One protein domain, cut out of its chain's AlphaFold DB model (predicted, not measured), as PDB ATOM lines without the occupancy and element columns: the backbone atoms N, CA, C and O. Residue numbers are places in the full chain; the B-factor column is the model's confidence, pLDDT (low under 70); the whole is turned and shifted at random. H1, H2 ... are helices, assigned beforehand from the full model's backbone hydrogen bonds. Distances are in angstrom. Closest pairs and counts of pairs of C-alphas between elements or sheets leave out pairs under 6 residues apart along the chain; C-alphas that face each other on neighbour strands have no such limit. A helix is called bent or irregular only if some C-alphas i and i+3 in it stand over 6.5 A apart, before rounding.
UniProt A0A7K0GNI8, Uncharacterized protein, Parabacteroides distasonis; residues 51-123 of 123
ATOM      1  N   ASN A  51     131.463 115.647 124.174       94.62
ATOM      2  CA  ASN A  51     131.579 114.327 124.765       94.62
ATOM      3  C   ASN A  51     132.728 113.570 124.098       94.62
ATOM      4  O   ASN A  51     132.661 113.244 122.911       94.62
ATOM      5  N   ASP A  52     133.752 113.254 124.890       94.25
ATOM      6  CA  ASP A  52     134.925 112.529 124.411       94.25
ATOM      7  C   ASP A  52     134.594 111.166 123.819       94.25
ATOM      8  O   ASP A  52     135.100 110.815 122.757       94.25
ATOM      9  N   GLU A  53     133.675 110.434 124.439       96.06
ATOM     10  CA  GLU A  53     133.238 109.136 123.941       96.06
ATOM     11  C   GLU A  53     132.618 109.246 122.542       96.06
ATOM     12  O   GLU A  53     132.869 108.415 121.668       96.06
ATOM     13  N   GLU A  54     131.827 110.293 122.306       96.00
ATOM     14  CA  GLU A  54     131.104 110.471 121.050       96.00
ATOM     15  C   GLU A  54     132.060 110.723 119.884       96.00
ATOM     16  O   GLU A  54     131.983 110.028 118.865       96.00
ATOM     17  N   TRP A  55     132.956 111.707 120.007       96.00
ATOM     18  CA  TRP A  55     133.872 111.999 118.912       96.00
ATOM     19  C   TRP A  55     134.909 110.888 118.745       96.00
ATOM     20  O   TRP A  55     135.224 110.546 117.606       96.00
ATOM     21  N   VAL A  56     135.373 110.249 119.829       97.12
ATOM     22  CA  VAL A  56     136.305 109.113 119.743       97.12
ATOM     23  C   VAL A  56     135.681 107.944 118.981       97.12
ATOM     24  O   VAL A  56     136.341 107.398 118.097       97.12
ATOM     25  N   LYS A  57     134.409 107.604 119.230       96.75
ATOM     26  CA  LYS A  57     133.700 106.542 118.489       96.75
ATOM     27  C   LYS A  57     133.561 106.852 116.998       96.75
ATOM     28  O   LYS A  57     133.681 105.950 116.170       96.75
ATOM     29  N   ILE A  58     133.366 108.122 116.632       97.25
ATOM     30  CA  ILE A  58     133.371 108.535 115.219       97.25
ATOM     31  C   ILE A  58     134.757 108.307 114.607       97.25
ATOM     32  O   ILE A  58     134.853 107.703 113.539       97.25
ATOM     33  N   ILE A  59     135.827 108.749 115.276       97.38
ATOM     34  CA  ILE A  59     137.198 108.572 114.774       97.38
ATOM     35  C   ILE A  59     137.573 107.092 114.675       97.38
ATOM     36  O   ILE A  59     138.163 106.703 113.671       97.38
ATOM     37  N   GLN A  60     137.204 106.267 115.660       97.69
ATOM     38  CA  GLN A  60     137.405 104.817 115.620       97.69
ATOM     39  C   GLN A  60     136.790 104.234 114.348       97.69
ATOM     40  O   GLN A  60     137.483 103.576 113.575       97.69
ATOM     41  N   ARG A  61     135.509 104.527 114.101       97.69
ATOM     42  CA  ARG A  61     134.796 103.990 112.944       97.69
ATOM     43  C   ARG A  61     135.418 104.441 111.623       97.69
ATOM     44  O   ARG A  61     135.591 103.635 110.718       97.69
ATOM     45  N   GLN A  62     135.788 105.716 111.522       97.75
ATOM     46  CA  GLN A  62     136.449 106.239 110.324       97.75
ATOM     47  C   GLN A  62     137.853 105.658 110.128       97.75
ATOM     48  O   GLN A  62     138.294 105.472 108.998       97.75
ATOM     49  N   PHE A  63     138.561 105.336 111.210       97.56
ATOM     50  CA  PHE A  63     139.846 104.659 111.122       97.56
ATOM     51  C   PHE A  63     139.687 103.211 110.641       97.56
ATOM     52  O   PHE A  63     140.427 102.804 109.747       97.56
ATOM     53  N   GLU A  64     138.706 102.465 111.158       97.62
ATOM     54  CA  GLU A  64     138.352 101.114 110.689       97.62
ATOM     55  C   GLU A  64     138.027 101.077 109.188       97.62
ATOM     56  O   GLU A  64     138.412 100.136 108.498       97.62
ATOM     57  N   GLU A  65     137.340 102.109 108.689       95.94
ATOM     58  CA  GLU A  65     136.942 102.251 107.282       95.94
ATOM     59  C   GLU A  65     138.071 102.768 106.371       95.94
ATOM     60  O   GLU A  65     137.960 102.686 105.149       95.94
ATOM     61  N   SER A  66     139.168 103.281 106.937       95.50
ATOM     62  CA  SER A  66     140.340 103.706 106.164       95.50
ATOM     63  C   SER A  66     141.162 102.509 105.680       95.50
ATOM     64  O   SER A  66     141.251 101.503 106.382       95.50
ATOM     65  N   ASP A  67     141.874 102.644 104.554       93.69
ATOM     66  CA  ASP A  67     142.774 101.590 104.049       93.69
ATOM     67  C   ASP A  67     143.769 101.110 105.120       93.69
ATOM     68  O   ASP A  67     144.033  99.918 105.259       93.69
ATOM     69  N   CYS A  68     144.304 102.040 105.917       94.12
ATOM     70  CA  CYS A  68     145.264 101.733 106.974       94.12
ATOM     71  C   CYS A  68     144.648 100.845 108.063       94.12
ATOM     72  O   CYS A  68     145.201  99.793 108.382       94.12
ATOM     73  N   GLY A  69     143.505 101.254 108.623       96.12
ATOM     74  CA  GLY A  69     142.827 100.482 109.663       96.12
ATOM     75  C   GLY A  69     142.277  99.164 109.126       96.12
ATOM     76  O   GLY A  69     142.489  98.124 109.745       96.12
ATOM     77  N   HIS A  70     141.662  99.185 107.943       96.56
ATOM     78  CA  HIS A  70     141.097  98.006 107.297       96.56
ATOM     79  C   HIS A  70     142.147  96.920 107.040       96.56
ATOM     80  O   HIS A  70     141.968  95.779 107.463       96.56
ATOM     81  N   ILE A  71     143.275  97.261 106.404       97.12
ATOM     82  CA  ILE A  71     144.336  96.285 106.110       97.12
ATOM     83  C   ILE A  71     144.973  95.774 107.408       97.12
ATOM     84  O   ILE A  71     145.298  94.589 107.512       97.12
ATOM     85  N   TRP A  72     145.138  96.638 108.415       97.62
ATOM     86  CA  TRP A  72     145.716  96.225 109.693       97.62
ATOM     87  C   TRP A  72     144.821  95.230 110.444       97.62
ATOM     88  O   TRP A  72     145.333  94.245 110.981       97.62
ATOM     89  N   MET A  73     143.500  95.444 110.427       98.06
ATOM     90  CA  MET A  73     142.511  94.499 110.956       98.06
ATOM     91  C   MET A  73     142.490  93.189 110.161       98.06
ATOM     92  O   MET A  73     142.556  92.114 110.752       98.06
ATOM     93  N   LEU A  74     142.494  93.270 108.826       97.62
ATOM     94  CA  LEU A  74     142.488  92.102 107.939       97.62
ATOM     95  C   LEU A  74     143.687  91.175 108.195       97.62
ATOM     96  O   LEU A  74     143.540  89.958 108.217       97.62
ATOM     97  N   LYS A  75     144.873  91.741 108.439       97.00
ATOM     98  CA  LYS A  75     146.099  90.987 108.759       97.00
ATOM     99  C   LYS A  75     146.016  90.183 110.060       97.00
ATOM    100  O   LYS A  75     146.814  89.269 110.246       97.00
ATOM    101  N   GLN A  76     145.100  90.540 110.954       97.50
ATOM    102  CA  GLN A  76     144.879  89.864 112.233       97.50
ATOM    103  C   GLN A  76     143.552  89.106 112.289       97.50
ATOM    104  O   GLN A  76     143.234  88.562 113.340       97.50
ATOM    105  N   ASP A  77     142.813  89.050 111.175       97.75
ATOM    106  CA  ASP A  77     141.512  88.383 111.072       97.75
ATOM    107  C   ASP A  77     140.489  88.881 112.115       97.75
ATOM    108  O   ASP A  77     139.760  88.109 112.735       97.75
ATOM    109  N   VAL A  78     140.453  90.202 112.337       98.19
ATOM    110  CA  VAL A  78     139.497  90.855 113.248       98.19
ATOM    111  C   VAL A  78     138.537  91.771 112.493       98.19
ATOM    112  O   VAL A  78     138.894  92.372 111.481       98.19
ATOM    113  N   SER A  79     137.312  91.915 113.002       95.94
ATOM    114  CA  SER A  79     136.273  92.777 112.412       95.94
ATOM    115  C   SER A  79     136.163  94.164 113.054       95.94
ATOM    116  O   SER A  79     135.358  94.978 112.605       95.94
ATOM    117  N   SER A  80     136.921  94.417 114.121       97.56
ATOM    118  CA  SER A  80     136.903  95.660 114.894       97.56
ATOM    119  C   SER A  80     138.321  96.036 115.298       97.56
ATOM    120  O   SER A  80     139.121  95.174 115.671       97.56
ATOM    121  N   ILE A  81     138.635  97.336 115.286       97.62
ATOM    122  CA  ILE A  81     139.964  97.799 115.706       97.62
ATOM    123  C   ILE A  81     140.176  97.600 117.212       97.62
ATOM    124  O   ILE A  81     141.308  97.609 117.692       97.62
ATOM    125  N   LEU A  82     139.097  97.392 117.970       97.62
ATOM    126  CA  LEU A  82     139.158  97.105 119.401       97.62
ATOM    127  C   LEU A  82     139.743  95.715 119.688       97.62
ATOM    128  O   LEU A  82     140.345  95.524 120.743       97.62
ATOM    129  N   ASP A  83     139.663  94.784 118.738       97.94
ATOM    130  CA  ASP A  83     140.146  93.407 118.904       97.94
ATOM    131  C   ASP A  83     141.612  93.234 118.473       97.94
ATOM    132  O   ASP A  83     142.208  92.166 118.620       97.94
ATOM    133  N   ILE A  84     142.233  94.296 117.956       97.44
ATOM    134  CA  ILE A  84     143.584  94.239 117.408       97.44
ATOM    135  C   ILE A  84     144.653  94.161 118.511       97.44
ATOM    136  O   ILE A  84     144.548  94.795 119.571       97.44
ATOM    137  N   GLN A  85     145.747  93.447 118.240       96.94
ATOM    138  CA  GLN A  85     146.959  93.506 119.053       96.94
ATOM    139  C   GLN A  85     147.737  94.768 118.679       96.94
ATOM    140  O   GLN A  85     148.505  94.760 117.715       96.94
ATOM    141  N   GLU A  86     147.600  95.866 119.430       96.62
ATOM    142  CA  GLU A  86     148.207  97.147 119.038       96.62
ATOM    143  C   GLU A  86     149.739  97.073 118.911       96.62
ATOM    144  O   GLU A  86     150.366  97.842 118.179       96.62
ATOM    145  N   ASN A  87     150.370  96.109 119.589       96.94
ATOM    146  CA  ASN A  87     151.812  95.916 119.530       96.94
ATOM    147  C   ASN A  87     152.332  95.466 118.158       96.94
ATOM    148  O   ASN A  87     153.498  95.748 117.870       96.94
ATOM    149  N   SER A  88     151.465  94.911 117.306       97.44
ATOM    150  CA  SER A  88     151.753  94.550 115.910       97.44
ATOM    151  C   SER A  88     151.966  95.756 114.984       97.44
ATOM    152  O   SER A  88     152.476  95.593 113.881       97.44
ATOM    153  N   ALA A  89     151.633  96.984 115.415       97.56
ATOM    154  CA  ALA A  89     151.656  98.176 114.560       97.56
ATOM    155  C   ALA A  89     152.996  98.407 113.836       97.56
ATOM    156  O   ALA A  89     153.019  98.904 112.714       97.56
ATOM    157  N   ALA A  90     154.122  98.081 114.479       97.31
ATOM    158  CA  ALA A  90     155.436  98.256 113.863       97.31
ATOM    159  C   ALA A  90     155.644  97.288 112.698       97.31
ATOM    160  O   ALA A  90     156.003  97.731 111.613       97.31
ATOM    161  N   GLU A  91     155.382  96.003 112.924       96.75
ATOM    162  CA  GLU A  91     155.481  94.951 111.911       96.75
ATOM    163  C   GLU A  91     154.520  95.214 110.751       96.75
ATOM    164  O   GLU A  91     154.945  95.240 109.600       96.75
ATOM    165  N   PHE A  92     153.273  95.581 111.058       97.25
ATOM    166  CA  PHE A  92     152.299  96.009 110.057       97.25
ATOM    167  C   PHE A  92     152.847  97.121 109.147       97.25
ATOM    168  O   PHE A  92     152.796  96.996 107.922       97.25
ATOM    169  N   LEU A  93     153.409  98.191 109.718       96.56
ATOM    170  CA  LEU A  93     153.961  99.292 108.926       96.56
ATOM    171  C   LEU A  93     155.220  98.889 108.146       96.56
ATOM    172  O   LEU A  93     155.433  99.393 107.049       96.56
ATOM    173  N   ILE A  94     156.063  98.006 108.687       95.69
ATOM    174  CA  ILE A  94     157.259  97.505 107.990       95.69
ATOM    175  C   ILE A  94     156.861  96.695 106.753       95.69
ATOM    176  O   ILE A  94     157.446  96.882 105.690       95.69
ATOM    177  N   GLU A  95     155.853  95.836 106.875       95.12
ATOM    178  CA  GLU A  95     155.407  94.966 105.786       95.12
ATOM    179  C   GLU A  95     154.581  95.684 104.717       95.12
ATOM    180  O   GLU A  95     154.624  95.303 103.550       95.12
ATOM    181  N   ASN A  96     153.780  96.681 105.108       93.88
ATOM    182  CA  ASN A  96     152.737  97.235 104.237       93.88
ATOM    183  C   ASN A  96     153.027  98.677 103.782       93.88
ATOM    184  O   ASN A  96     152.322  99.200 102.922       93.88
ATOM    185  N   CYS A  97     154.054  99.345 104.320       91.06
ATOM    186  CA  CYS A  97     154.414 100.715 103.940       91.06
ATOM    187  C   CYS A  97     155.823 100.792 103.335       91.06
ATOM    188  O   CYS A  97     156.739 101.352 103.938       91.06
ATOM    189  N   ASN A  98     155.964 100.328 102.089       85.38
ATOM    190  CA  ASN A  98     157.230 100.266 101.334       85.38
ATOM    191  C   ASN A  98     158.001 101.602 101.221       85.38
ATOM    192  O   ASN A  98     159.184 101.611 100.894       85.38
ATOM    193  N   GLY A  99     157.347 102.742 101.468       89.25
ATOM    194  CA  GLY A  99     157.972 104.069 101.466       89.25
ATOM    195  C   GLY A  99     158.624 104.489 102.791       89.25
ATOM    196  O   GLY A  99     159.165 105.592 102.871       89.25
ATOM    197  N   LEU A 100     158.549 103.671 103.845       90.94
ATOM    198  CA  LEU A 100     159.104 103.982 105.164       90.94
ATOM    199  C   LEU A 100     160.326 103.109 105.467       90.94
ATOM    200  O   LEU A 100     160.314 101.903 105.255       90.94
ATOM    201  N   SER A 101     161.373 103.715 106.035       95.81
ATOM    202  CA  SER A 101     162.450 102.940 106.659       95.81
ATOM    203  C   SER A 101     161.953 102.248 107.929       95.81
ATOM    204  O   SER A 101     161.076 102.784 108.605       95.81
ATOM    205  N   ASP A 102     162.577 101.132 108.320       95.44
ATOM    206  CA  ASP A 102     162.241 100.393 109.553       95.44
ATOM    207  C   ASP A 102     162.179 101.313 110.790       95.44
ATOM    208  O   ASP A 102     161.183 101.350 111.515       95.44
ATOM    209  N   ASN A 103     163.186 102.176 110.961       96.94
ATOM    210  CA  ASN A 103     163.213 103.183 112.028       96.94
ATOM    211  C   ASN A 103     162.009 104.139 111.978       96.94
ATOM    212  O   ASN A 103     161.446 104.506 113.013       96.94
ATOM    213  N   THR A 104     161.595 104.559 110.779       95.06
ATOM    214  CA  THR A 104     160.432 105.438 110.614       95.06
ATOM    215  C   THR A 104     159.132 104.695 110.902       95.06
ATOM    216  O   THR A 104     158.274 105.254 111.587       95.06
ATOM    217  N   SER A 105     159.006 103.447 110.449       96.31
ATOM    218  CA  SER A 105     157.862 102.575 110.728       96.31
ATOM    219  C   SER A 105     157.688 102.364 112.230       96.31
ATOM    220  O   SER A 105     156.616 102.639 112.763       96.31
ATOM    221  N   ARG A 106     158.759 102.025 112.960       96.31
ATOM    222  CA  ARG A 106     158.730 101.866 114.427       96.31
ATOM    223  C   ARG A 106     158.330 103.141 115.162       96.31
ATOM    224  O   ARG A 106     157.568 103.083 116.128       96.31
ATOM    225  N   ARG A 107     158.811 104.305 114.710       95.75
ATOM    226  CA  ARG A 107     158.435 105.598 115.299       95.75
ATOM    227  C   ARG A 107     156.960 105.923 115.052       95.75
ATOM    228  O   ARG A 107     156.277 106.346 115.977       95.75
ATOM    229  N   ARG A 108     156.461 105.715 113.829       93.81
ATOM    230  CA  ARG A 108     155.053 105.968 113.470       93.81
ATOM    231  C   ARG A 108     154.091 104.960 114.101       93.81
ATOM    232  O   ARG A 108     152.970 105.332 114.432       93.81
ATOM    233  N   ALA A 109     154.544 103.735 114.363       97.00
ATOM    234  CA  ALA A 109     153.767 102.721 115.070       97.00
ATOM    235  C   ALA A 109     153.307 103.185 116.457       97.00
ATOM    236  O   ALA A 109     152.250 102.763 116.914       97.00
ATOM    237  N   GLN A 110     154.056 104.075 117.120       97.38
ATOM    238  CA  GLN A 110     153.642 104.633 118.411       97.38
ATOM    239  C   GLN A 110     152.332 105.417 118.300       97.38
ATOM    240  O   GLN A 110     151.481 105.298 119.172       97.38
ATOM    241  N   THR A 111     152.127 106.149 117.201       94.25
ATOM    242  CA  THR A 111     150.872 106.868 116.958       94.25
ATOM    243  C   THR A 111     149.700 105.901 116.817       94.25
ATOM    244  O   THR A 111     148.688 106.091 117.484       94.25
ATOM    245  N   LEU A 112     149.854 104.832 116.025       95.88
ATOM    246  CA  LEU A 112     148.808 103.813 115.868       95.88
ATOM    247  C   LEU A 112     148.495 103.109 117.193       95.88
ATOM    248  O   LEU A 112     147.331 102.953 117.548       95.88
ATOM    249  N   LYS A 113     149.526 102.757 117.970       97.56
ATOM    250  CA  LYS A 113     149.363 102.177 119.313       97.56
ATOM    251  C   LYS A 113     148.554 103.085 120.229       97.56
ATOM    252  O   LYS A 113     147.633 102.619 120.894       97.56
ATOM    253  N   SER A 114     148.893 104.371 120.266       96.94
ATOM    254  CA  SER A 114     148.174 105.352 121.077       96.94
ATOM    255  C   SER A 114     146.711 105.486 120.659       96.94
ATOM    256  O   SER A 114     145.858 105.588 121.531       96.94
ATOM    257  N   TRP A 115     146.409 105.443 119.358       96.50
ATOM    258  CA  TRP A 115     145.030 105.506 118.866       96.50
ATOM    259  C   TRP A 115     144.213 104.295 119.300       96.50
ATOM    260  O   TRP A 115     143.160 104.468 119.901       96.50
ATOM    261  N   VAL A 116     144.725 103.080 119.085       97.50
ATOM    262  CA  VAL A 116     144.020 101.853 119.487       97.50
ATOM    263  C   VAL A 116     143.770 101.826 120.991       97.50
ATOM    264  O   VAL A 116     142.665 101.520 121.424       97.50
ATOM    265  N   ARG A 117     144.769 102.199 121.800       97.62
ATOM    266  CA  ARG A 117     144.592 102.317 123.255       97.62
ATOM    267  C   ARG A 117     143.500 103.315 123.606       97.62
ATOM    268  O   ARG A 117     142.653 103.001 124.430       97.62
ATOM    269  N   LYS A 118     143.487 104.471 122.937       97.44
ATOM    270  CA  LYS A 118     142.457 105.485 123.154       97.44
ATOM    271  C   LYS A 118     141.067 104.975 122.780       97.44
ATOM    272  O   LYS A 118     140.134 105.243 123.516       97.44
ATOM    273  N   PHE A 119     140.923 104.218 121.694       97.44
ATOM    274  CA  PHE A 119     139.641 103.603 121.329       97.44
ATOM    275  C   PHE A 119     139.181 102.588 122.381       97.44
ATOM    276  O   PHE A 119     138.029 102.623 122.800       97.44
ATOM    277  N   LYS A 120     140.100 101.753 122.878       96.94
ATOM    278  CA  LYS A 120     139.827 100.758 123.928       96.94
ATOM    279  C   LYS A 120     139.394 101.373 125.266       96.94
ATOM    280  O   LYS A 120     138.717 100.699 126.028       96.94
ATOM    281  N   GLU A 121     139.744 102.628 125.559       96.31
ATOM    282  CA  GLU A 121     139.264 103.336 126.761       96.31
ATOM    283  C   GLU A 121     137.747 103.603 126.749       96.31
ATOM    284  O   GLU A 121     137.171 103.831 127.810       96.31
ATOM    285  N   PHE A 122     137.105 103.582 125.575       93.25
ATOM    286  CA  PHE A 122     135.676 103.884 125.386       93.25
ATOM    287  C   PHE A 122     134.871 102.700 124.816       93.25
ATOM    288  O   PHE A 122     133.768 102.903 124.293       93.25
ATOM    289  N   ALA A 123     135.451 101.495 124.867       81.50
ATOM    290  CA  ALA A 123     134.848 100.244 124.407       81.50
ATOM    291  C   ALA A 123     133.765  99.728 125.366       81.50
ATOM    292  O   ALA A 123     133.968  99.816 126.598       81.50
TER     293      ALA A 123
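Overview. This is residues 51 to 123 of the 123 residues of an uncharacterized protein of Parabacteroides distasonis (UniProt A0A7K0GNI8). A long helix, H4, runs along the length of an elongated body, and H3 is folded back with it as a helical hairpin. H1 packs on H4 near the end of the printed part, and short H2 makes a corner with H1 and reaches close to H3. The printed part has 73 residues with four named helices, in the order H1, H2, H3, H4, and no named strand; the class is all helix. It is compact, with a radius of gyration of the C-alphas of 12.1 A, and spans 37 by 23 by 17 A.

Along the chain. H1, residues 52 to 65, begins with C-alpha 52 at (134.925, 112.529, 124.411) and is 20.1 A long. H2 is residues 67 to 74, 10.3 A. H3, residues 86 to 96, is 15.5 A long and irregular: C-alphas 87 and 90 are 7.1 A apart. H4, residues 102 to 120, is 26.6 A long and ends with C-alpha 120 at (139.827, 100.758, 123.928).

Arrangement. H1 and H2 touch only at the corner, about perpendicular at 82 degrees; their closest C-alphas, of Phe 63 and Gly 69, are 5.3 A apart. H2 and H3 are close but not clearly touching, with the C-alphas of Trp 72 and Phe 92 closest at 6.6 A. H3 and H4, a hairpin, touch at a steep tilt of 41 degrees, opposite ways; the C-alphas of Ala 90 and Ala 109 are closest, 4.9 A apart. H4 touches H1 with residues 118 to 119 alone, at a steep tilt of 50 degrees; the closest C-alphas are those of Gln 60 and Phe 119, 6.3 A apart. H1 and H3 are apart, as are H2 and H4. Every O i to N i+4 pair is within hydrogen-bond range in H1 and H2; in H3 5 of 7 are, in H4 12 of 15.

Size, cuts and confidence. The C-alphas farthest apart, of Asn 51 and Ser 101, are 37.6 A apart. The printed part has no cut. The link from H2 to H3, 11 residues, is long; the other two are tight. The mean pLDDT of the printed part is 95.9, and no printed residue is under 70.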